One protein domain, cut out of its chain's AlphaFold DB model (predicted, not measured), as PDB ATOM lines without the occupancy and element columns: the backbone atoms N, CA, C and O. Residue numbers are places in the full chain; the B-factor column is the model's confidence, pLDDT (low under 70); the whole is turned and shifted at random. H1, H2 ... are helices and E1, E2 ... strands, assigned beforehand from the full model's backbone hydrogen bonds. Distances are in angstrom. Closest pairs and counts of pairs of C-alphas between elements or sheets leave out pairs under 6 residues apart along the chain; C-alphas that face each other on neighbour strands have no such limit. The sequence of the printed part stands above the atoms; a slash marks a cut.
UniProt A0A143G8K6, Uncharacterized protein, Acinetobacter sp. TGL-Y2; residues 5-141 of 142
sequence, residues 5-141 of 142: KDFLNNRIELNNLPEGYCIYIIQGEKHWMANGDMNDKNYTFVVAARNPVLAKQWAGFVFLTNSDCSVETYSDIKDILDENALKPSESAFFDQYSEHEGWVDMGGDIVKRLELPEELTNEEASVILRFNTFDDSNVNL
ATOM      1  N   LYS A   5     -37.360   4.120 -51.543       49.69
ATOM      2  CA  LYS A   5     -38.246   4.292 -50.385       49.69
ATOM      3  C   LYS A   5     -38.609   2.962 -49.712       49.69
ATOM      4  O   LYS A   5     -38.691   2.907 -48.489       49.69
ATOM      5  N   ASP A   6     -38.748   1.881 -50.483       49.16
ATOM      6  CA  ASP A   6     -38.933   0.533 -49.928       49.16
ATOM      7  C   ASP A   6     -37.673   0.053 -49.190       49.16
ATOM      8  O   ASP A   6     -37.780  -0.641 -48.188       49.16
ATOM      9  N   PHE A   7     -36.476   0.454 -49.632       53.88
ATOM     10  CA  PHE A   7     -35.213   0.151 -48.944       53.88
ATOM     11  C   PHE A   7     -35.035   0.927 -47.626       53.88
ATOM     12  O   PHE A   7     -34.439   0.409 -46.688       53.88
ATOM     13  N   LEU A   8     -35.571   2.146 -47.530       58.69
ATOM     14  CA  LEU A   8     -35.565   2.925 -46.286       58.69
ATOM     15  C   LEU A   8     -36.559   2.381 -45.250       58.69
ATOM     16  O   LEU A   8     -36.264   2.371 -44.055       58.69
ATOM     17  N   ASN A   9     -37.724   1.921 -45.716       58.75
ATOM     18  CA  ASN A   9     -38.827   1.498 -44.854       58.75
ATOM     19  C   ASN A   9     -38.771   0.017 -44.460       58.75
ATOM     20  O   ASN A   9     -39.277  -0.346 -43.397       58.75
ATOM     21  N   ASN A  10     -38.179  -0.845 -45.290       64.88
ATOM     22  CA  ASN A  10     -38.037  -2.256 -44.953       64.88
ATOM     23  C   ASN A  10     -36.910  -2.430 -43.940       64.88
ATOM     24  O   ASN A  10     -35.734  -2.237 -44.251       64.88
ATOM     25  N   ARG A  11     -37.294  -2.804 -42.721       77.12
ATOM     26  CA  ARG A  11     -36.346  -3.199 -41.685       77.12
ATOM     27  C   ARG A  11     -35.886  -4.637 -41.940       77.12
ATOM     28  O   ARG A  11     -36.679  -5.480 -42.355       77.12
ATOM     29  N   ILE A  12     -34.600  -4.880 -41.734       83.94
ATOM     30  CA  ILE A  12     -33.958  -6.185 -41.852       83.94
ATOM     31  C   ILE A  12     -33.899  -6.806 -40.458       83.94
ATOM     32  O   ILE A  12     -33.391  -6.183 -39.526       83.94
ATOM     33  N   GLU A  13     -34.373  -8.039 -40.329       88.12
ATOM     34  CA  GLU A  13     -34.303  -8.774 -39.069       88.12
ATOM     35  C   GLU A  13     -32.846  -9.131 -38.759       88.12
ATOM     36  O   GLU A  13     -32.159  -9.754 -39.573       88.12
ATOM     37  N   LEU A  14     -32.374  -8.784 -37.558       87.94
ATOM     38  CA  LEU A  14     -31.004  -9.067 -37.115       87.94
ATOM     39  C   LEU A  14     -30.656 -10.561 -37.229       87.94
ATOM     40  O   LEU A  14     -29.530 -10.921 -37.556       87.94
ATOM     41  N   ASN A  15     -31.631 -11.440 -36.983       87.56
ATOM     42  CA  ASN A  15     -31.436 -12.891 -37.032       87.56
ATOM     43  C   ASN A  15     -31.554 -13.482 -38.449       87.56
ATOM     44  O   ASN A  15     -31.341 -14.681 -38.625       87.56
ATOM     45  N   ASN A  16     -31.899 -12.668 -39.450       89.19
ATOM     46  CA  ASN A  16     -32.128 -13.092 -40.829       89.19
ATOM     47  C   ASN A  16     -31.504 -12.093 -41.817       89.19
ATOM     48  O   ASN A  16     -32.156 -11.576 -42.729       89.19
ATOM     49  N   LEU A  17     -30.218 -11.798 -41.609       87.50
ATOM     50  CA  LEU A  17     -29.474 -10.894 -42.478       87.50
ATOM     51  C   LEU A  17     -29.310 -11.494 -43.883       87.50
ATOM     52  O   LEU A  17     -28.950 -12.668 -44.014       87.50
ATOM     53  N   PRO A  18     -29.511 -10.698 -44.951       87.81
ATOM     54  CA  PRO A  18     -29.190 -11.132 -46.300       87.81
ATOM     55  C   PRO A  18     -27.711 -11.512 -46.424       87.81
ATOM     56  O   PRO A  18     -26.844 -10.934 -45.768       87.81
ATOM     57  N   GLU A  19     -27.410 -12.453 -47.316       87.50
ATOM     58  CA  GLU A  19     -26.040 -12.921 -47.526       87.50
ATOM     59  C   GLU A  19     -25.072 -11.758 -47.824       87.50
ATOM     60  O   GLU A  19     -25.327 -10.904 -48.684       87.50
ATOM     61  N   GLY A  20     -23.959 -11.728 -47.084       87.81
ATOM     62  CA  GLY A  20     -22.915 -10.711 -47.203       87.81
ATOM     63  C   GLY A  20     -23.225  -9.371 -46.530       87.81
ATOM     64  O   GLY A  20     -22.494  -8.416 -46.773       87.81
ATOM     65  N   TYR A  21     -24.294  -9.264 -45.737       91.56
ATOM     66  CA  TYR A  21     -24.546  -8.085 -44.906       91.56
ATOM     67  C   TYR A  21     -23.836  -8.202 -43.554       91.56
ATOM     68  O   TYR A  21     -23.858  -9.259 -42.927       91.56
ATOM     69  N   CYS A  22     -23.286  -7.081 -43.097       93.38
ATOM     70  CA  CYS A  22     -22.814  -6.862 -41.733       93.38
ATOM     71  C   CYS A  22     -23.646  -5.755 -41.073       93.38
ATOM     72  O   CYS A  22     -24.347  -5.000 -41.758       93.38
ATOM     73  N   ILE A  23     -23.555  -5.651 -39.747       95.62
ATOM     74  CA  ILE A  23     -24.173  -4.572 -38.974       95.62
ATOM     75  C   ILE A  23     -23.130  -3.505 -38.685       95.62
ATOM     76  O   ILE A  23     -22.020  -3.821 -38.274       95.62
ATOM     77  N   TYR A  24     -23.505  -2.245 -38.853       96.19
ATOM     78  CA  TYR A  24     -22.661  -1.101 -38.563       96.19
ATOM     79  C   TYR A  24     -23.353  -0.151 -37.592       96.19
ATOM     80  O   TYR A  24     -24.560   0.069 -37.693       96.19
ATOM     81  N   ILE A  25     -22.579   0.452 -36.695       96.25
ATOM     82  CA  ILE A  25     -22.974   1.637 -35.938       96.25
ATOM     83  C   ILE A  25     -22.310   2.866 -36.547       96.25
ATOM     84  O   ILE A  25     -21.139   2.840 -36.926       96.25
ATOM     85  N   ILE A  26     -23.075   3.943 -36.682       95.06
ATOM     86  CA  ILE A  26     -22.587   5.219 -37.203       95.06
ATOM     87  C   ILE A  26     -23.066   6.315 -36.259       95.06
ATOM     88  O   ILE A  26     -24.258   6.401 -35.963       95.06
ATOM     89  N   GLN A  27     -22.139   7.147 -35.797       94.38
ATOM     90  CA  GLN A  27     -22.450   8.329 -34.999       94.38
ATOM     91  C   GLN A  27     -22.559   9.559 -35.903       94.38
ATOM     92  O   GLN A  27     -21.841   9.681 -36.898       94.38
ATOM     93  N   GLY A  28     -23.478  10.458 -35.570       91.69
ATOM     94  CA  GLY A  28     -23.668  11.732 -36.244       91.69
ATOM     95  C   GLY A  28     -23.731  12.885 -35.260       91.69
ATOM     96  O   GLY A  28     -24.261  12.746 -34.162       91.69
ATOM     97  N   GLU A  29     -23.228  14.035 -35.678       91.75
ATOM     98  CA  GLU A  29     -23.209  15.267 -34.895       91.75
ATOM     99  C   GLU A  29     -23.933  16.356 -35.679       91.75
ATOM    100  O   GLU A  29     -23.727  16.512 -36.885       91.75
ATOM    101  N   LYS A  30     -24.811  17.105 -35.010       89.75
ATOM    102  CA  LYS A  30     -25.459  18.300 -35.555       89.75
ATOM    103  C   LYS A  30     -25.157  19.470 -34.642       89.75
ATOM    104  O   LYS A  30     -25.599  19.447 -33.495       89.75
ATOM    105  N   HIS A  31     -24.523  20.511 -35.168       90.06
ATOM    106  CA  HIS A  31     -24.348  21.775 -34.457       90.06
ATOM    107  C   HIS A  31     -25.165  22.872 -35.135       90.06
ATOM    108  O   HIS A  31     -25.301  22.884 -36.360       90.06
ATOM    109  N   TRP A  32     -25.752  23.771 -34.347       89.19
ATOM    110  CA  TRP A  32     -26.472  24.921 -34.884       89.19
ATOM    111  C   TRP A  32     -26.473  26.125 -33.947       89.19
ATOM    112  O   TRP A  32     -26.408  25.981 -32.725       89.19
ATOM    113  N   MET A  33     -26.620  27.315 -34.525       85.81
ATOM    114  CA  MET A  33     -26.850  28.540 -33.764       85.81
ATOM    115  C   MET A  33     -28.345  28.767 -33.534       85.81
ATOM    116  O   MET A  33     -29.159  28.692 -34.453       85.81
ATOM    117  N   ALA A  34     -28.727  29.087 -32.300       83.69
ATOM    118  CA  ALA A  34     -30.071  29.555 -31.976       83.69
ATOM    119  C   ALA A  34     -29.992  30.651 -30.913       83.69
ATOM    120  O   ALA A  34     -29.382  30.465 -29.868       83.69
ATOM    121  N   ASN A  35     -30.616  31.804 -31.177       84.81
ATOM    122  CA  ASN A  35     -30.628  32.967 -30.275       84.81
ATOM    123  C   ASN A  35     -29.234  33.483 -29.853       84.81
ATOM    124  O   ASN A  35     -29.114  34.138 -28.822       84.81
ATOM    125  N   GLY A  36     -28.199  33.226 -30.659       80.75
ATOM    126  CA  GLY A  36     -26.814  33.603 -30.354       80.75
ATOM    127  C   GLY A  36     -26.017  32.548 -29.583       80.75
ATOM    128  O   GLY A  36     -24.819  32.742 -29.400       80.75
ATOM    129  N   ASP A  37     -26.640  31.428 -29.206       84.69
ATOM    130  CA  ASP A  37     -25.986  30.311 -28.526       84.69
ATOM    131  C   ASP A  37     -25.736  29.139 -29.483       84.69
ATOM    132  O   ASP A  37     -26.576  28.810 -30.331       84.69
ATOM    133  N   MET A  38     -24.586  28.480 -29.314       87.12
ATOM    134  CA  MET A  38     -24.260  27.240 -30.014       87.12
ATOM    135  C   MET A  38     -24.939  26.063 -29.317       87.12
ATOM    136  O   MET A  38     -24.826  25.896 -28.104       87.12
ATOM    137  N   ASN A  39     -25.633  25.247 -30.099       89.00
ATOM    138  CA  ASN A  39     -26.287  24.028 -29.653       89.00
ATOM    139  C   ASN A  39     -25.708  22.835 -30.410       89.00
ATOM    140  O   ASN A  39     -25.362  22.956 -31.586       89.00
ATOM    141  N   ASP A  40     -25.678  21.681 -29.754       91.44
ATOM    142  CA  ASP A  40     -25.227  20.418 -30.321       91.44
ATOM    143  C   ASP A  40     -26.208  19.277 -30.024       91.44
ATOM    144  O   ASP A  40     -26.968  19.287 -29.051       91.44
ATOM    145  N   LYS A  41     -26.232  18.286 -30.917       91.44
ATOM    146  CA  LYS A  41     -26.946  17.029 -30.712       91.44
ATOM    147  C   LYS A  41     -26.215  15.885 -31.407       91.44
ATOM    148  O   LYS A  41     -25.917  15.970 -32.599       91.44
ATOM    149  N   ASN A  42     -26.051  14.790 -30.670       92.38
ATOM    150  CA  ASN A  42     -25.538  13.526 -31.186       92.38
ATOM    151  C   ASN A  42     -26.675  12.620 -31.660       92.38
ATOM    152  O   ASN A  42     -27.788  12.669 -31.129       92.38
ATOM    153  N   TYR A  43     -26.365  11.802 -32.658       92.44
ATOM    154  CA  TYR A  43     -27.263  10.850 -33.287       92.44
ATOM    155  C   TYR A  43     -26.564   9.507 -33.427       92.44
ATOM    156  O   TYR A  43     -25.408   9.449 -33.839       92.44
ATOM    157  N   THR A  44     -27.272   8.421 -33.150       94.12
ATOM    158  CA  THR A  44     -26.762   7.064 -33.343       94.12
ATOM    159  C   THR A  44     -27.609   6.325 -34.372       94.12
ATOM    160  O   THR A  44     -28.827   6.232 -34.232       94.12
ATOM    161  N   PHE A  45     -26.960   5.749 -35.381       93.31
ATOM    162  CA  PHE A  45     -27.598   4.932 -36.411       93.31
ATOM    163  C   PHE A  45     -27.096   3.493 -36.345       93.31
ATOM    164  O   PHE A  45     -25.893   3.271 -36.208       93.31
ATOM    165  N   VAL A  46     -28.000   2.524 -36.498       94.44
ATOM    166  CA  VAL A  46     -27.652   1.100 -36.641       94.44
ATOM    167  C   VAL A  46     -28.083   0.617 -38.019       94.44
ATOM    168  O   VAL A  46     -29.247   0.729 -38.392       94.44
ATOM    169  N   VAL A  47     -27.144   0.109 -38.813       92.56
ATOM    170  CA  VAL A  47     -27.379  -0.144 -40.236       92.56
ATOM    171  C   VAL A  47     -26.855  -1.510 -40.654       92.56
ATOM    172  O   VAL A  47     -25.667  -1.781 -40.543       92.56
ATOM    173  N   ALA A  48     -27.719  -2.348 -41.217       91.75
ATOM    174  CA  ALA A  48     -27.321  -3.530 -41.962       91.75
ATOM    175  C   ALA A  48     -27.006  -3.147 -43.415       91.75
ATOM    176  O   ALA A  48     -27.864  -2.618 -44.136       91.75
ATOM    177  N   ALA A  49     -25.786  -3.437 -43.865       89.19
ATOM    178  CA  ALA A  49     -25.338  -3.174 -45.230       89.19
ATOM    179  C   ALA A  49     -24.248  -4.161 -45.671       89.19
ATOM    180  O   ALA A  49     -23.611  -4.813 -44.853       89.19
ATOM    181  N   ARG A  50     -23.987  -4.240 -46.983       86.50
ATOM    182  CA  ARG A  50     -22.925  -5.111 -47.534       86.50
ATOM    183  C   ARG A  50     -21.501  -4.624 -47.268       86.50
ATOM    184  O   ARG A  50     -20.552  -5.365 -47.491       86.50
ATOM    185  N   ASN A  51     -21.344  -3.342 -46.956       87.38
ATOM    186  CA  ASN A  51     -20.057  -2.709 -46.694       87.38
ATOM    187  C   ASN A  51     -20.282  -1.370 -45.961       87.38
ATOM    188  O   ASN A  51     -21.389  -0.817 -46.034       87.38
ATOM    189  N   PRO A  52     -19.242  -0.807 -45.318       87.56
ATOM    190  CA  PRO A  52     -19.361   0.443 -44.571       87.56
ATOM    191  C   PRO A  52     -19.760   1.642 -45.446       87.56
ATOM    192  O   PRO A  52     -20.499   2.513 -44.994       87.56
ATOM    193  N   VAL A  53     -19.348   1.697 -46.717       84.94
ATOM    194  CA  VAL A  53     -19.703   2.818 -47.609       84.94
ATOM    195  C   VAL A  53     -21.219   2.913 -47.787       84.94
ATOM    196  O   VAL A  53     -21.792   3.990 -47.629       84.94
ATOM    197  N   LEU A  54     -21.880   1.784 -48.048       82.56
ATOM    198  CA  LEU A  54     -23.338   1.718 -48.169       82.56
ATOM    199  C   LEU A  54     -24.037   2.017 -46.835       82.56
ATOM    200  O   LEU A  54     -25.084   2.664 -46.832       82.56
ATOM    201  N   ALA A  55     -23.454   1.595 -45.709       87.12
ATOM    202  CA  ALA A  55     -23.982   1.916 -44.385       87.12
ATOM    203  C   ALA A  55     -23.972   3.435 -44.129       87.12
ATOM    204  O   ALA A  55     -24.994   4.014 -43.758       87.12
ATOM    205  N   LYS A  56     -22.842   4.101 -44.419       86.94
ATOM    206  CA  LYS A  56     -22.703   5.559 -44.288       86.94
ATOM    207  C   LYS A  56     -23.642   6.312 -45.223       86.94
ATOM    208  O   LYS A  56     -24.184   7.336 -44.829       86.94
ATOM    209  N   GLN A  57     -23.865   5.812 -46.439       82.50
ATOM    210  CA  GLN A  57     -24.817   6.406 -47.382       82.50
ATOM    211  C   GLN A  57     -26.260   6.339 -46.875       82.50
ATOM    212  O   GLN A  57     -26.993   7.313 -47.021       82.50
ATOM    213  N   TRP A  58     -26.662   5.225 -46.255       85.44
ATOM    214  CA  TRP A  58     -27.985   5.108 -45.638       85.44
ATOM    215  C   TRP A  58     -28.141   6.079 -44.462       85.44
ATOM    216  O   TRP A  58     -29.109   6.835 -44.423       85.44
ATOM    217  N   ALA A  59     -27.164   6.114 -43.548       87.38
ATOM    218  CA  ALA A  59     -27.186   7.042 -42.417       87.38
ATOM    219  C   ALA A  59     -27.157   8.500 -42.892       87.38
ATOM    220  O   ALA A  59     -27.918   9.315 -42.389       87.38
ATOM    221  N   GLY A  60     -26.353   8.810 -43.913       83.00
ATOM    222  CA  GLY A  60     -26.325  10.101 -44.596       83.00
ATOM    223  C   GLY A  60     -27.695  10.496 -45.113       83.00
ATOM    224  O   GLY A  60     -28.154  11.590 -44.812       83.00
ATOM    225  N   PHE A  61     -28.383   9.588 -45.808       76.69
ATOM    226  CA  PHE A  61     -29.736   9.851 -46.279       76.69
ATOM    227  C   PHE A  61     -30.649  10.240 -45.117       76.69
ATOM    228  O   PHE A  61     -31.124  11.369 -45.064       76.69
ATOM    229  N   VAL A  62     -30.817   9.349 -44.141       79.81
ATOM    230  CA  VAL A  62     -31.733   9.563 -43.012       79.81
ATOM    231  C   VAL A  62     -31.376  10.825 -42.228       79.81
ATOM    232  O   VAL A  62     -32.245  11.624 -41.875       79.81
ATOM    233  N   PHE A  63     -30.087  11.036 -41.978       81.56
ATOM    234  CA  PHE A  63     -29.604  12.153 -41.185       81.56
ATOM    235  C   PHE A  63     -29.816  13.502 -41.874       81.56
ATOM    236  O   PHE A  63     -30.115  14.490 -41.196       81.56
ATOM    237  N   LEU A  64     -29.696  13.560 -43.202       69.25
ATOM    238  CA  LEU A  64     -29.861  14.782 -43.989       69.25
ATOM    239  C   LEU A  64     -31.340  15.053 -44.308       69.25
ATOM    240  O   LEU A  64     -31.790  16.188 -44.137       69.25
ATOM    241  N   THR A  65     -32.124  14.027 -44.660       66.56
ATOM    242  CA  THR A  65     -33.551  14.171 -45.019       66.56
ATOM    243  C   THR A  65     -34.475  14.383 -43.833       66.56
ATOM    244  O   THR A  65     -35.538  14.969 -43.995       66.56
ATOM    245  N   ASN A  66     -34.091  13.972 -42.618       61.19
ATOM    246  CA  ASN A  66     -34.898  14.237 -41.417       61.19
ATOM    247  C   ASN A  66     -35.079  15.739 -41.112       61.19
ATOM    248  O   ASN A  66     -35.841  16.098 -40.217       61.19
ATOM    249  N   SER A  67     -34.390  16.620 -41.842       52.16
ATOM    250  CA  SER A  67     -34.525  18.079 -41.754       52.16
ATOM    251  C   SER A  67     -35.173  18.742 -42.973       52.16
ATOM    252  O   SER A  67     -35.557  19.901 -42.847       52.16
ATOM    253  N   ASP A  68     -35.318  18.054 -44.109       50.75
ATOM    254  CA  ASP A  68     -35.813  18.667 -45.346       50.75
ATOM    255  C   ASP A  68     -36.717  17.704 -46.129       50.75
ATOM    256  O   ASP A  68     -36.296  16.653 -46.612       50.75
ATOM    257  N   CYS A  69     -37.997  18.062 -46.225       45.47
ATOM    258  CA  CYS A  69     -39.042  17.274 -46.876       45.47
ATOM    259  C   CYS A  69     -39.031  17.368 -48.411       45.47
ATOM    260  O   CYS A  69     -39.875  16.742 -49.052       45.47
ATOM    261  N   SER A  70     -38.096  18.123 -48.996       49.12
ATOM    262  CA  SER A  70     -37.907  18.245 -50.448       49.12
ATOM    263  C   SER A  70     -37.028  17.148 -51.066       49.12
ATOM    264  O   SER A  70     -36.947  17.045 -52.289       49.12
ATOM    265  N   VAL A  71     -36.394  16.312 -50.240       53.59
ATOM    266  CA  VAL A  71     -35.456  15.279 -50.691       53.59
ATOM    267  C   VAL A  71     -36.172  13.947 -50.912       53.59
ATOM    268  O   VAL A  71     -36.574  13.275 -49.958       53.59
ATOM    269  N   GLU A  72     -36.309  13.537 -52.175       54.00
ATOM    270  CA  GLU A  72     -37.070  12.336 -52.555       54.00
ATOM    271  C   GLU A  72     -36.189  11.178 -53.052       54.00
ATOM    272  O   GLU A  72     -36.600  10.012 -52.975       54.00
ATOM    273  N   THR A  73     -34.974  11.455 -53.536       56.56
ATOM    274  CA  THR A  73     -34.082  10.455 -54.137       56.56
ATOM    275  C   THR A  73     -32.636  10.542 -53.642       56.56
ATOM    276  O   THR A  73     -32.181  11.544 -53.100       56.56
ATOM    277  N   TYR A  74     -31.870   9.463 -53.852       55.53
ATOM    278  CA  TYR A  74     -30.435   9.427 -53.550       55.53
ATOM    279  C   TYR A  74     -29.611  10.407 -54.410       55.53
ATOM    280  O   TYR A  74     -28.569  10.877 -53.958       55.53
ATOM    281  N   SER A  75     -30.068  10.725 -55.631       62.59
ATOM    282  CA  SER A  75     -29.406  11.729 -56.480       62.59
ATOM    283  C   SER A  75     -29.528  13.115 -55.865       62.59
ATOM    284  O   SER A  75     -28.514  13.784 -55.732       62.59
ATOM    285  N   ASP A  76     -30.723  13.475 -55.384       59.19
ATOM    286  CA  ASP A  76     -30.972  14.773 -54.745       59.19
ATOM    287  C   ASP A  76     -30.041  14.980 -53.546       59.19
ATOM    288  O   ASP A  76     -29.502  16.060 -53.343       59.19
ATOM    289  N   ILE A  77     -29.770  13.917 -52.780       59.59
ATOM    290  CA  ILE A  77     -28.812  13.980 -51.669       59.59
ATOM    291  C   ILE A  77     -27.390  14.140 -52.137       59.59
ATOM    292  O   ILE A  77     -26.639  14.885 -51.520       59.59
ATOM    293  N   LYS A  78     -26.989  13.404 -53.171       61.72
ATOM    294  CA  LYS A  78     -25.630  13.510 -53.678       61.72
ATOM    295  C   LYS A  78     -25.370  14.918 -54.206       61.72
ATOM    296  O   LYS A  78     -24.337  15.488 -53.884       61.72
ATOM    297  N   ASP A  79     -26.340  15.481 -54.915       66.12
ATOM    298  CA  ASP A  79     -26.277  16.843 -55.425       66.12
ATOM    299  C   ASP A  79     -26.240  17.851 -54.258       66.12
ATOM    300  O   ASP A  79     -25.355  18.697 -54.226       66.12
ATOM    301  N   ILE A  80     -27.066  17.685 -53.213       60.47
ATOM    302  CA  ILE A  80     -27.020  18.520 -51.993       60.47
ATOM    303  C   ILE A  80     -25.683  18.386 -51.249       60.47
ATOM    304  O   ILE A  80     -25.138  19.385 -50.783       60.47
ATOM    305  N   LEU A  81     -25.140  17.178 -51.112       59.34
ATOM    306  CA  LEU A  81     -23.861  16.925 -50.445       59.34
ATOM    307  C   LEU A  81     -22.684  17.519 -51.222       59.34
ATOM    308  O   LEU A  81     -21.778  18.077 -50.610       59.34
ATOM    309  N   ASP A  82     -22.699  17.411 -52.549       62.16
ATOM    310  CA  ASP A  82     -21.659  17.960 -53.421       62.16
ATOM    311  C   ASP A  82     -21.770  19.500 -53.519       62.16
ATOM    312  O   ASP A  82     -20.753  20.197 -53.591       62.16
ATOM    313  N   GLU A  83     -22.985  20.060 -53.470       58.12
ATOM    314  CA  GLU A  83     -23.237  21.508 -53.480       58.12
ATOM    315  C   GLU A  83     -22.910  22.188 -52.142       58.12
ATOM    316  O   GLU A  83     -22.369  23.300 -52.157       58.12
ATOM    317  N   ASN A  84     -23.182  21.513 -51.017       51.81
ATOM    318  CA  ASN A  84     -23.021  22.037 -49.652       51.81
ATOM    319  C   ASN A  84     -21.833  21.444 -48.875       51.81
ATOM    320  O   ASN A  84     -21.682  21.687 -47.672       51.81
ATOM    321  N   ALA A  85     -20.956  20.683 -49.539       56.75
ATOM    322  CA  ALA A  85     -19.617  20.435 -49.026       56.75
ATOM    323  C   ALA A  85     -18.999  21.791 -48.653       56.75
ATOM    324  O   ALA A  85     -18.900  22.671 -49.512       56.75
ATOM    325  N   LEU A  86     -18.651  21.964 -47.370       50.72
ATOM    326  CA  LEU A  86     -18.212  23.234 -46.791       50.72
ATOM    327  C   LEU A  86     -17.101  23.851 -47.648       50.72
ATOM    328  O   LEU A  86     -15.945  23.430 -47.621       50.72
ATOM    329  N   LYS A  87     -17.468  24.860 -48.437       53.44
ATOM    330  CA  LYS A  87     -16.511  25.772 -49.061       53.44
ATOM    331  C   LYS A  87     -16.124  26.791 -47.990       53.44
ATOM    332  O   LYS A  87     -16.972  27.109 -47.158       53.44
ATOM    333  N   PRO A  88     -14.885  27.313 -47.986       45.91
ATOM    334  CA  PRO A  88     -14.522  28.407 -47.092       45.91
ATOM    335  C   PRO A  88     -15.545  29.536 -47.276       45.91
ATOM    336  O   PRO A  88     -15.651  30.116 -48.357       45.91
ATOM    337  N   SER A  89     -16.379  29.739 -46.259       47.09
ATOM    338  CA  SER A  89     -17.530  30.644 -46.290       47.09
ATOM    339  C   SER A  89     -17.197  31.932 -45.535       47.09
ATOM    340  O   SER A  89     -16.248  31.969 -44.763       47.09
ATOM    341  N   GLU A  90     -17.979  32.990 -45.737       51.44
ATOM    342  CA  GLU A  90     -17.734  34.314 -45.142       51.44
ATOM    343  C   GLU A  90     -18.218  34.459 -43.679       51.44
ATOM    344  O   GLU A  90     -18.151  35.557 -43.122       51.44
ATOM    345  N   SER A  91     -18.742  33.400 -43.047       58.28
ATOM    346  CA  SER A  91     -19.279  33.458 -41.678       58.28
ATOM    347  C   SER A  91     -18.348  32.800 -40.655       58.28
ATOM    348  O   SER A  91     -17.970  31.635 -40.776       58.28
ATOM    349  N   ALA A  92     -18.073  33.545 -39.577       63.78
ATOM    350  CA  ALA A  92     -17.232  33.124 -38.455       63.78
ATOM    351  C   ALA A  92     -17.731  31.852 -37.739       63.78
ATOM    352  O   ALA A  92     -16.963  31.211 -37.020       63.78
ATOM    353  N   PHE A  93     -19.009  31.490 -37.907       68.50
ATOM    354  CA  PHE A  93     -19.542  30.218 -37.418       68.50
ATOM    355  C   PHE A  93     -18.924  29.037 -38.173       68.50
ATOM    356  O   PHE A  93     -18.459  28.085 -37.553       68.50
ATOM    357  N   PHE A  94     -18.864  29.121 -39.502       66.06
ATOM    358  CA  PHE A  94     -18.356  28.049 -40.356       66.06
ATOM    359  C   PHE A  94     -16.832  27.989 -40.403       66.06
ATOM    360  O   PHE A  94     -16.300  26.908 -40.647       66.06
ATOM    361  N   ASP A  95     -16.125  29.092 -40.128       66.69
ATOM    362  CA  ASP A  95     -14.656  29.102 -40.048       66.69
ATOM    363  C   ASP A  95     -14.142  27.996 -39.112       66.69
ATOM    364  O   ASP A  95     -13.211  27.272 -39.457       66.69
ATOM    365  N   GLN A  96     -14.834  27.777 -37.988       69.69
ATOM    366  CA  GLN A  96     -14.499  26.749 -36.997       69.69
ATOM    367  C   GLN A  96     -14.693  25.308 -37.493       69.69
ATOM    368  O   GLN A  96     -14.139  24.392 -36.898       69.69
ATOM    369  N   TYR A  97     -15.465  25.094 -38.560       68.69
ATOM    370  CA  TYR A  97     -15.746  23.771 -39.138       68.69
ATOM    371  C   TYR A  97     -15.057  23.560 -40.486       68.69
ATOM    372  O   TYR A  97     -14.843  22.421 -40.891       68.69
ATOM    373  N   SER A  98     -14.677  24.647 -41.161       60.41
ATOM    374  CA  SER A  98     -14.046  24.638 -42.482       60.41
ATOM    375  C   SER A  98     -12.683  23.930 -42.506       60.41
ATOM    376  O   SER A  98     -12.287  23.392 -43.537       60.41
ATOM    377  N   GLU A  99     -11.991  23.873 -41.363       59.25
ATOM    378  CA  GLU A  99     -10.719  23.154 -41.199       59.25
ATOM    379  C   GLU A  99     -10.891  21.661 -40.847       59.25
ATOM    380  O   GLU A  99      -9.912  20.913 -40.845       59.25
ATOM    381  N   HIS A 100     -12.115  21.196 -40.562       59.00
ATOM    382  CA  HIS A 100     -12.383  19.826 -40.121       59.00
ATOM    383  C   HIS A 100     -13.058  18.991 -41.219       59.00
ATOM    384  O   HIS A 100     -14.187  19.259 -41.630       59.00
ATOM    385  N   GLU A 101     -12.378  17.929 -41.668       66.94
ATOM    386  CA  GLU A 101     -12.921  16.993 -42.660       66.94
ATOM    387  C   GLU A 101     -14.265  16.389 -42.206       66.94
ATOM    388  O   GLU A 101     -14.430  15.956 -41.065       66.94
ATOM    389  N   GLY A 102     -15.228  16.317 -43.132       71.69
ATOM    390  CA  GLY A 102     -16.476  15.569 -42.955       71.69
ATOM    391  C   GLY A 102     -17.688  16.363 -42.461       71.69
ATOM    392  O   GLY A 102     -18.773  15.781 -42.401       71.69
ATOM    393  N   TRP A 103     -17.546  17.655 -42.147       81.62
ATOM    394  CA  TRP A 103     -18.693  18.533 -41.903       81.62
ATOM    395  C   TRP A 103     -19.355  18.966 -43.216       81.62
ATOM    396  O   TRP A 103     -18.692  19.254 -44.212       81.62
ATOM    397  N   VAL A 104     -20.681  19.030 -43.193       76.00
ATOM    398  CA  VAL A 104     -21.539  19.480 -44.290       76.00
ATOM    399  C   VAL A 104     -22.345  20.675 -43.793       76.00
ATOM    400  O   VAL A 104     -22.932  20.609 -42.707       76.00
ATOM    401  N   ASP A 105     -22.363  21.754 -44.573       77.88
ATOM    402  CA  ASP A 105     -23.238  22.900 -44.327       77.88
ATOM    403  C   ASP A 105     -24.672  22.518 -44.713       77.88
ATOM    404  O   ASP A 105     -24.919  21.943 -45.766       77.88
ATOM    405  N   MET A 106     -25.633  22.793 -43.839       73.56
ATOM    406  CA  MET A 106     -27.052  22.533 -44.097       73.56
ATOM    407  C   MET A 106     -27.841  23.827 -44.336       73.56
ATOM    408  O   MET A 106     -29.068  23.783 -44.442       73.56
ATOM    409  N   GLY A 107     -27.160  24.975 -44.383       70.38
ATOM    410  CA  GLY A 107     -27.755  26.302 -44.391       70.38
ATOM    411  C   GLY A 107     -28.291  26.724 -43.018       70.38
ATOM    412  O   GLY A 107     -28.502  25.915 -42.114       70.38
ATOM    413  N   GLY A 108     -28.524  28.030 -42.851       73.19
ATOM    414  CA  GLY A 108     -29.142  28.583 -41.638       73.19
ATOM    415  C   GLY A 108     -28.319  28.401 -40.357       73.19
ATOM    416  O   GLY A 108     -28.904  28.145 -39.309       73.19
ATOM    417  N   ASP A 109     -26.988  28.510 -40.451       83.38
ATOM    418  CA  ASP A 109     -26.037  28.274 -39.353       83.38
ATOM    419  C   ASP A 109     -26.189  26.879 -38.721       83.38
ATOM    420  O   ASP A 109     -26.131  26.717 -37.499       83.38
ATOM    421  N   ILE A 110     -26.414  25.861 -39.560       81.19
ATOM    422  CA  ILE A 110     -26.488  24.451 -39.172       81.19
ATOM    423  C   ILE A 110     -25.387  23.690 -39.906       81.19
ATOM    424  O   ILE A 110     -25.306  23.734 -41.129       81.19
ATOM    425  N   VAL A 111     -24.602  22.908 -39.170       84.31
ATOM    426  CA  VAL A 111     -23.637  21.960 -39.735       84.31
ATOM    427  C   VAL A 111     -23.890  20.556 -39.209       84.31
ATOM    428  O   VAL A 111     -24.385  20.360 -38.092       84.31
ATOM    429  N   LYS A 112     -23.563  19.558 -40.026       86.00
ATOM    430  CA  LYS A 112     -23.706  18.141 -39.687       86.00
ATOM    431  C   LYS A 112     -22.466  17.345 -40.066       86.00
ATOM    432  O   LYS A 112     -21.878  17.598 -41.110       86.00
ATOM    433  N   ARG A 113     -22.116  16.338 -39.269       87.69
ATOM    434  CA  ARG A 113     -21.057  15.362 -39.571       87.69
ATOM    435  C   ARG A 113     -21.545  13.950 -39.296       87.69
ATOM    436  O   ARG A 113     -22.328  13.728 -38.379       87.69
ATOM    437  N   LEU A 114     -21.055  12.996 -40.082       89.06
ATOM    438  CA  LEU A 114     -21.149  11.570 -39.776       89.06
ATOM    439  C   LEU A 114     -19.754  10.982 -39.621       89.06
ATOM    440  O   LEU A 114     -18.903  11.147 -40.505       89.06
ATOM    441  N   GLU A 115     -19.571  10.224 -38.551       90.94
ATOM    442  CA  GLU A 115     -18.369   9.443 -38.303       90.94
ATOM    443  C   GLU A 115     -18.195   8.321 -39.332       90.94
ATOM    444  O   GLU A 115     -19.020   8.089 -40.232       90.94
ATOM    445  N   LEU A 116     -17.052   7.647 -39.267       90.19
ATOM    446  CA  LEU A 116     -16.855   6.418 -40.023       90.19
ATOM    447  C   LEU A 116     -17.706   5.290 -39.414       90.19
ATOM    448  O   LEU A 116     -17.852   5.232 -38.197       90.19
ATOM    449  N   PRO A 117     -18.280   4.398 -40.239       94.31
ATOM    450  CA  PRO A 117     -19.008   3.243 -39.734       94.31
ATOM    451  C   PRO A 117     -18.076   2.289 -38.994       94.31
ATOM    452  O   PRO A 117     -17.016   1.930 -39.511       94.31
ATOM    453  N   GLU A 118     -18.528   1.814 -37.842       97.00
ATOM    454  CA  GLU A 118     -17.879   0.753 -37.077       97.00
ATOM    455  C   GLU A 118     -18.718  -0.517 -37.183       97.00
ATOM    456  O   GLU A 118     -19.940  -0.470 -37.048       97.00
ATOM    457  N   GLU A 119     -18.088  -1.651 -37.480       97.00
ATOM    458  CA  GLU A 119     -18.797  -2.929 -37.576       97.00
ATOM    459  C   GLU A 119     -19.134  -3.453 -36.177       97.00
ATOM    460  O   GLU A 119     -18.277  -3.477 -35.295       97.00
ATOM    461  N   LEU A 120     -20.382  -3.875 -35.987       95.44
ATOM    462  CA  LEU A 120     -20.874  -4.483 -34.760       95.44
ATOM    463  C   LEU A 120     -20.956  -6.000 -34.903       95.44
ATOM    464  O   LEU A 120     -21.369  -6.532 -35.938       95.44
ATOM    465  N   THR A 121     -20.681  -6.698 -33.808       95.12
ATOM    466  CA  THR A 121     -21.120  -8.085 -33.637       95.12
ATOM    467  C   THR A 121     -22.645  -8.164 -33.500       95.12
ATOM    468  O   THR A 121     -23.317  -7.196 -33.131       95.12
ATOM    469  N   ASN A 122     -23.216  -9.346 -33.754       91.00
ATOM    470  CA  ASN A 122     -24.648  -9.575 -33.543       91.00
ATOM    471  C   ASN A 122     -25.050  -9.369 -32.075       91.00
ATOM    472  O   ASN A 122     -26.131  -8.847 -31.802       91.00
ATOM    473  N   GLU A 123     -24.191  -9.740 -31.124       93.38
ATOM    474  CA  GLU A 123     -24.425  -9.519 -29.700       93.38
ATOM    475  C   GLU A 123     -24.520  -8.023 -29.373       93.38
ATOM    476  O   GLU A 123     -25.490  -7.603 -28.740       93.38
ATOM    477  N   GLU A 124     -23.576  -7.205 -29.846       94.62
ATOM    478  CA  GLU A 124     -23.592  -5.749 -29.636       94.62
ATOM    479  C   GLU A 124     -24.824  -5.101 -30.271       94.62
ATOM    480  O   GLU A 124     -25.540  -4.340 -29.613       94.62
ATOM    481  N   ALA A 125     -25.133  -5.469 -31.519       92.88
ATOM    482  CA  ALA A 125     -26.323  -5.001 -32.217       92.88
ATOM    483  C   ALA A 125     -27.609  -5.375 -31.462       92.88
ATOM    484  O   ALA A 125     -28.501  -4.541 -31.299       92.88
ATOM    485  N   SER A 126     -27.693  -6.600 -30.932       92.81
ATOM    486  CA  SER A 126     -28.855  -7.055 -30.163       92.81
ATOM    487  C   SER A 126     -29.069  -6.237 -28.888       92.81
ATOM    488  O   SER A 126     -30.209  -5.925 -28.542       92.81
ATOM    489  N   VAL A 127     -27.986  -5.855 -28.200       93.38
ATOM    490  CA  VAL A 127     -28.036  -5.029 -26.990       93.38
ATOM    491  C   VAL A 127     -28.550  -3.636 -27.337       93.38
ATOM    492  O   VAL A 127     -29.521  -3.183 -26.729       93.38
ATOM    493  N   ILE A 128     -27.965  -2.990 -28.348       91.81
ATOM    494  CA  ILE A 128     -28.356  -1.643 -28.789       91.81
ATOM    495  C   ILE A 128     -29.829  -1.610 -29.214       91.81
ATOM    496  O   ILE A 128     -30.589  -0.749 -28.765       91.81
ATOM    497  N   LEU A 129     -30.257  -2.584 -30.026       90.38
ATOM    498  CA  LEU A 129     -31.641  -2.684 -30.491       90.38
ATOM    499  C   LEU A 129     -32.615  -2.940 -29.334       90.38
ATOM    500  O   LEU A 129     -33.681  -2.332 -29.279       90.38
ATOM    501  N   ARG A 130     -32.249  -3.802 -28.379       92.25
ATOM    502  CA  ARG A 130     -33.086  -4.128 -27.215       92.25
ATOM    503  C   ARG A 130     -33.287  -2.943 -26.276       92.25
ATOM    504  O   ARG A 130     -34.367  -2.810 -25.705       92.25
ATOM    505  N   PHE A 131     -32.257  -2.124 -26.079       92.38
ATOM    506  CA  PHE A 131     -32.333  -0.943 -25.216       92.38
ATOM    507  C   PHE A 131     -32.775   0.325 -25.957       92.38
ATOM    508  O   PHE A 131     -32.955   1.355 -25.311       92.38
ATOM    509  N   ASN A 132     -32.998   0.244 -27.274       88.56
ATOM    510  CA  ASN A 132     -33.421   1.358 -28.119       88.56
ATOM    511  C   ASN A 132     -32.504   2.589 -27.968       88.56
ATOM    512  O   ASN A 132     -32.972   3.722 -27.867       88.56
ATOM    513  N   THR A 133     -31.189   2.354 -27.902       88.88
ATOM    514  CA  THR A 133     -30.159   3.392 -27.714       88.88
ATOM    515  C   THR A 133     -29.663   3.949 -29.051       88.88
ATOM    516  O   THR A 133     -28.465   4.133 -29.242       88.88
ATOM    517  N   PHE A 134     -30.577   4.147 -29.997       91.25
ATOM    518  CA  PHE A 134     -30.304   4.652 -31.339       91.25
ATOM    519  C   PHE A 134     -31.428   5.603 -31.779       91.25
ATOM    520  O   PHE A 134     -32.552   5.505 -31.286       91.25
ATOM    521  N   ASP A 135     -31.130   6.516 -32.701       91.88
ATOM    522  CA  ASP A 135     -32.093   7.468 -33.262       91.88
ATOM    523  C   ASP A 135     -32.837   6.883 -34.470       91.88
ATOM    524  O   ASP A 135     -34.048   7.064 -34.588       91.88
ATOM    525  N   ASP A 136     -32.141   6.159 -35.355       90.75
ATOM    526  CA  ASP A 136     -32.763   5.423 -36.465       90.75
ATOM    527  C   ASP A 136     -31.985   4.140 -36.799       90.75
ATOM    528  O   ASP A 136     -30.785   4.026 -36.542       90.75
ATOM    529  N   SER A 137     -32.669   3.147 -37.356       90.56
ATOM    530  CA  SER A 137     -32.065   1.857 -37.680       90.56
ATOM    531  C   SER A 137     -32.825   1.138 -38.775       90.56
ATOM    532  O   SER A 137     -34.011   0.885 -38.593       90.56
ATOM    533  N   ASN A 138     -32.164   0.700 -39.852       89.31
ATOM    534  CA  ASN A 138     -32.785  -0.217 -40.822       89.31
ATOM    535  C   ASN A 138     -32.799  -1.679 -40.349       89.31
ATOM    536  O   ASN A 138     -33.196  -2.555 -41.111       89.31
ATOM    537  N   VAL A 139     -32.377  -1.940 -39.116       88.88
ATOM    538  CA  VAL A 139     -32.344  -3.263 -38.493       88.88
ATOM    539  C   VAL A 139     -33.364  -3.306 -37.367       88.88
ATOM    540  O   VAL A 139     -33.492  -2.350 -36.598       88.88
ATOM    541  N   ASN A 140     -34.078  -4.413 -37.235       89.06
ATOM    542  CA  ASN A 140     -34.932  -4.685 -36.086       89.06
ATOM    543  C   ASN A 140     -34.544  -6.014 -35.422       89.06
ATOM    544  O   ASN A 140     -33.858  -6.861 -35.992       89.06
ATOM    545  N   LEU A 141     -34.945  -6.169 -34.160       84.12
ATOM    546  CA  LEU A 141     -34.608  -7.354 -33.371       84.12
ATOM    547  C   LEU A 141     -35.432  -8.593 -33.781       84.12
ATOM    548  O   LEU A 141     -34.985  -9.719 -33.562       84.12
TER     549      LEU A 141
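This is residues 5 to 141 of the 142 residues of an uncharacterized protein of Acinetobacter sp. TGL-Y2 (UniProt A0A143G8K6). A long, twisted sheet, built on the hairpin of E1 and E2, curls round the helix H2. H5 covers the end of the sheet where E1 begins, H4 lies over E4 toward the other end on the face opposite to H2, and H3 packs on the last part of H2 and only grazes the sheet. The printed part has 137 residues, with five named helices and five named strands: along the chain H1 comes first, then the hairpin of E1 and E2, then the helices H2, H3 and H4, then the strands E3, E4 and E5, and last H5; the sheet is branched, with the neighbour pairs E1 and E2, E1 and E4, E1 and E5, and E3 and E4, each antiparallel, and the class is mixed, helices and strands. The whole is compact, with a radius of gyration of the C-alphas of 16.0 A, yet elongated, spanning 50 by 30 by 25 A.

Find C-alpha 5 at (-38.246, 4.292, -50.385), where H1, residues 5 to 9, begins. E1, residues 22 to 34, runs 38.4 A from C-alpha 22 at (-22.814, -6.862, -41.733), and E2, residues 37 to 49, runs 37.4 A. Next come H2, residues 52 to 65, 19.7 A; H3, residues 74 to 84, 15.1 A; and H4, residues 92 to 98. Then look for E3, residues 103 to 105; E4, residues 110 to 114, 14.0 A; E5, residues 118 to 120; and H5, residues 122 to 131, 14.2 A, ending at C-alpha 131 (-32.333, -0.943, -25.216).

Start at E1: E2 lies on one side of it, with N 28 and O 43 2.8 A apart, within hydrogen-bond range. On the other side are E4, with N 29 and O 113 at 2.9 A, and E5, with N 25 and O 118 at 2.8 A. E3 and E4 form a hairpin, with N 104 and O 112 at 2.8 A. H2 is on the sheet; its closest C-alphas to E2 are Ala 55 and Ala 49, 5.3 A. H2 and H3 only just touch, with 3 pairs of C-alphas within 8 A, through residues 61 to 64 of H2 alone; the closest are Phe 61 and Ile 77, 6.9 A, about perpendicular at 78 degrees. H4 runs along E4 at 15 degrees on the local plane, its height over the sheet 9.2 A. H5 is on the sheet at a height of 9.9 A. Every O i to N i+4 pair is within hydrogen-bond range in H1, H2, H3 and H5; in H4 1 of 3 is, beside 2 of 4 O i to N i+3 pairs.

The C-alphas farthest apart, Asn 15 and Glu 90, are 49.8 A apart. The printed part has no cut, and the link from H1 to E1 is long, 12 residues. Look for pLDDT under 70 at residues 5 to 10 and 64 to 101; the mean of the printed part is 78.5.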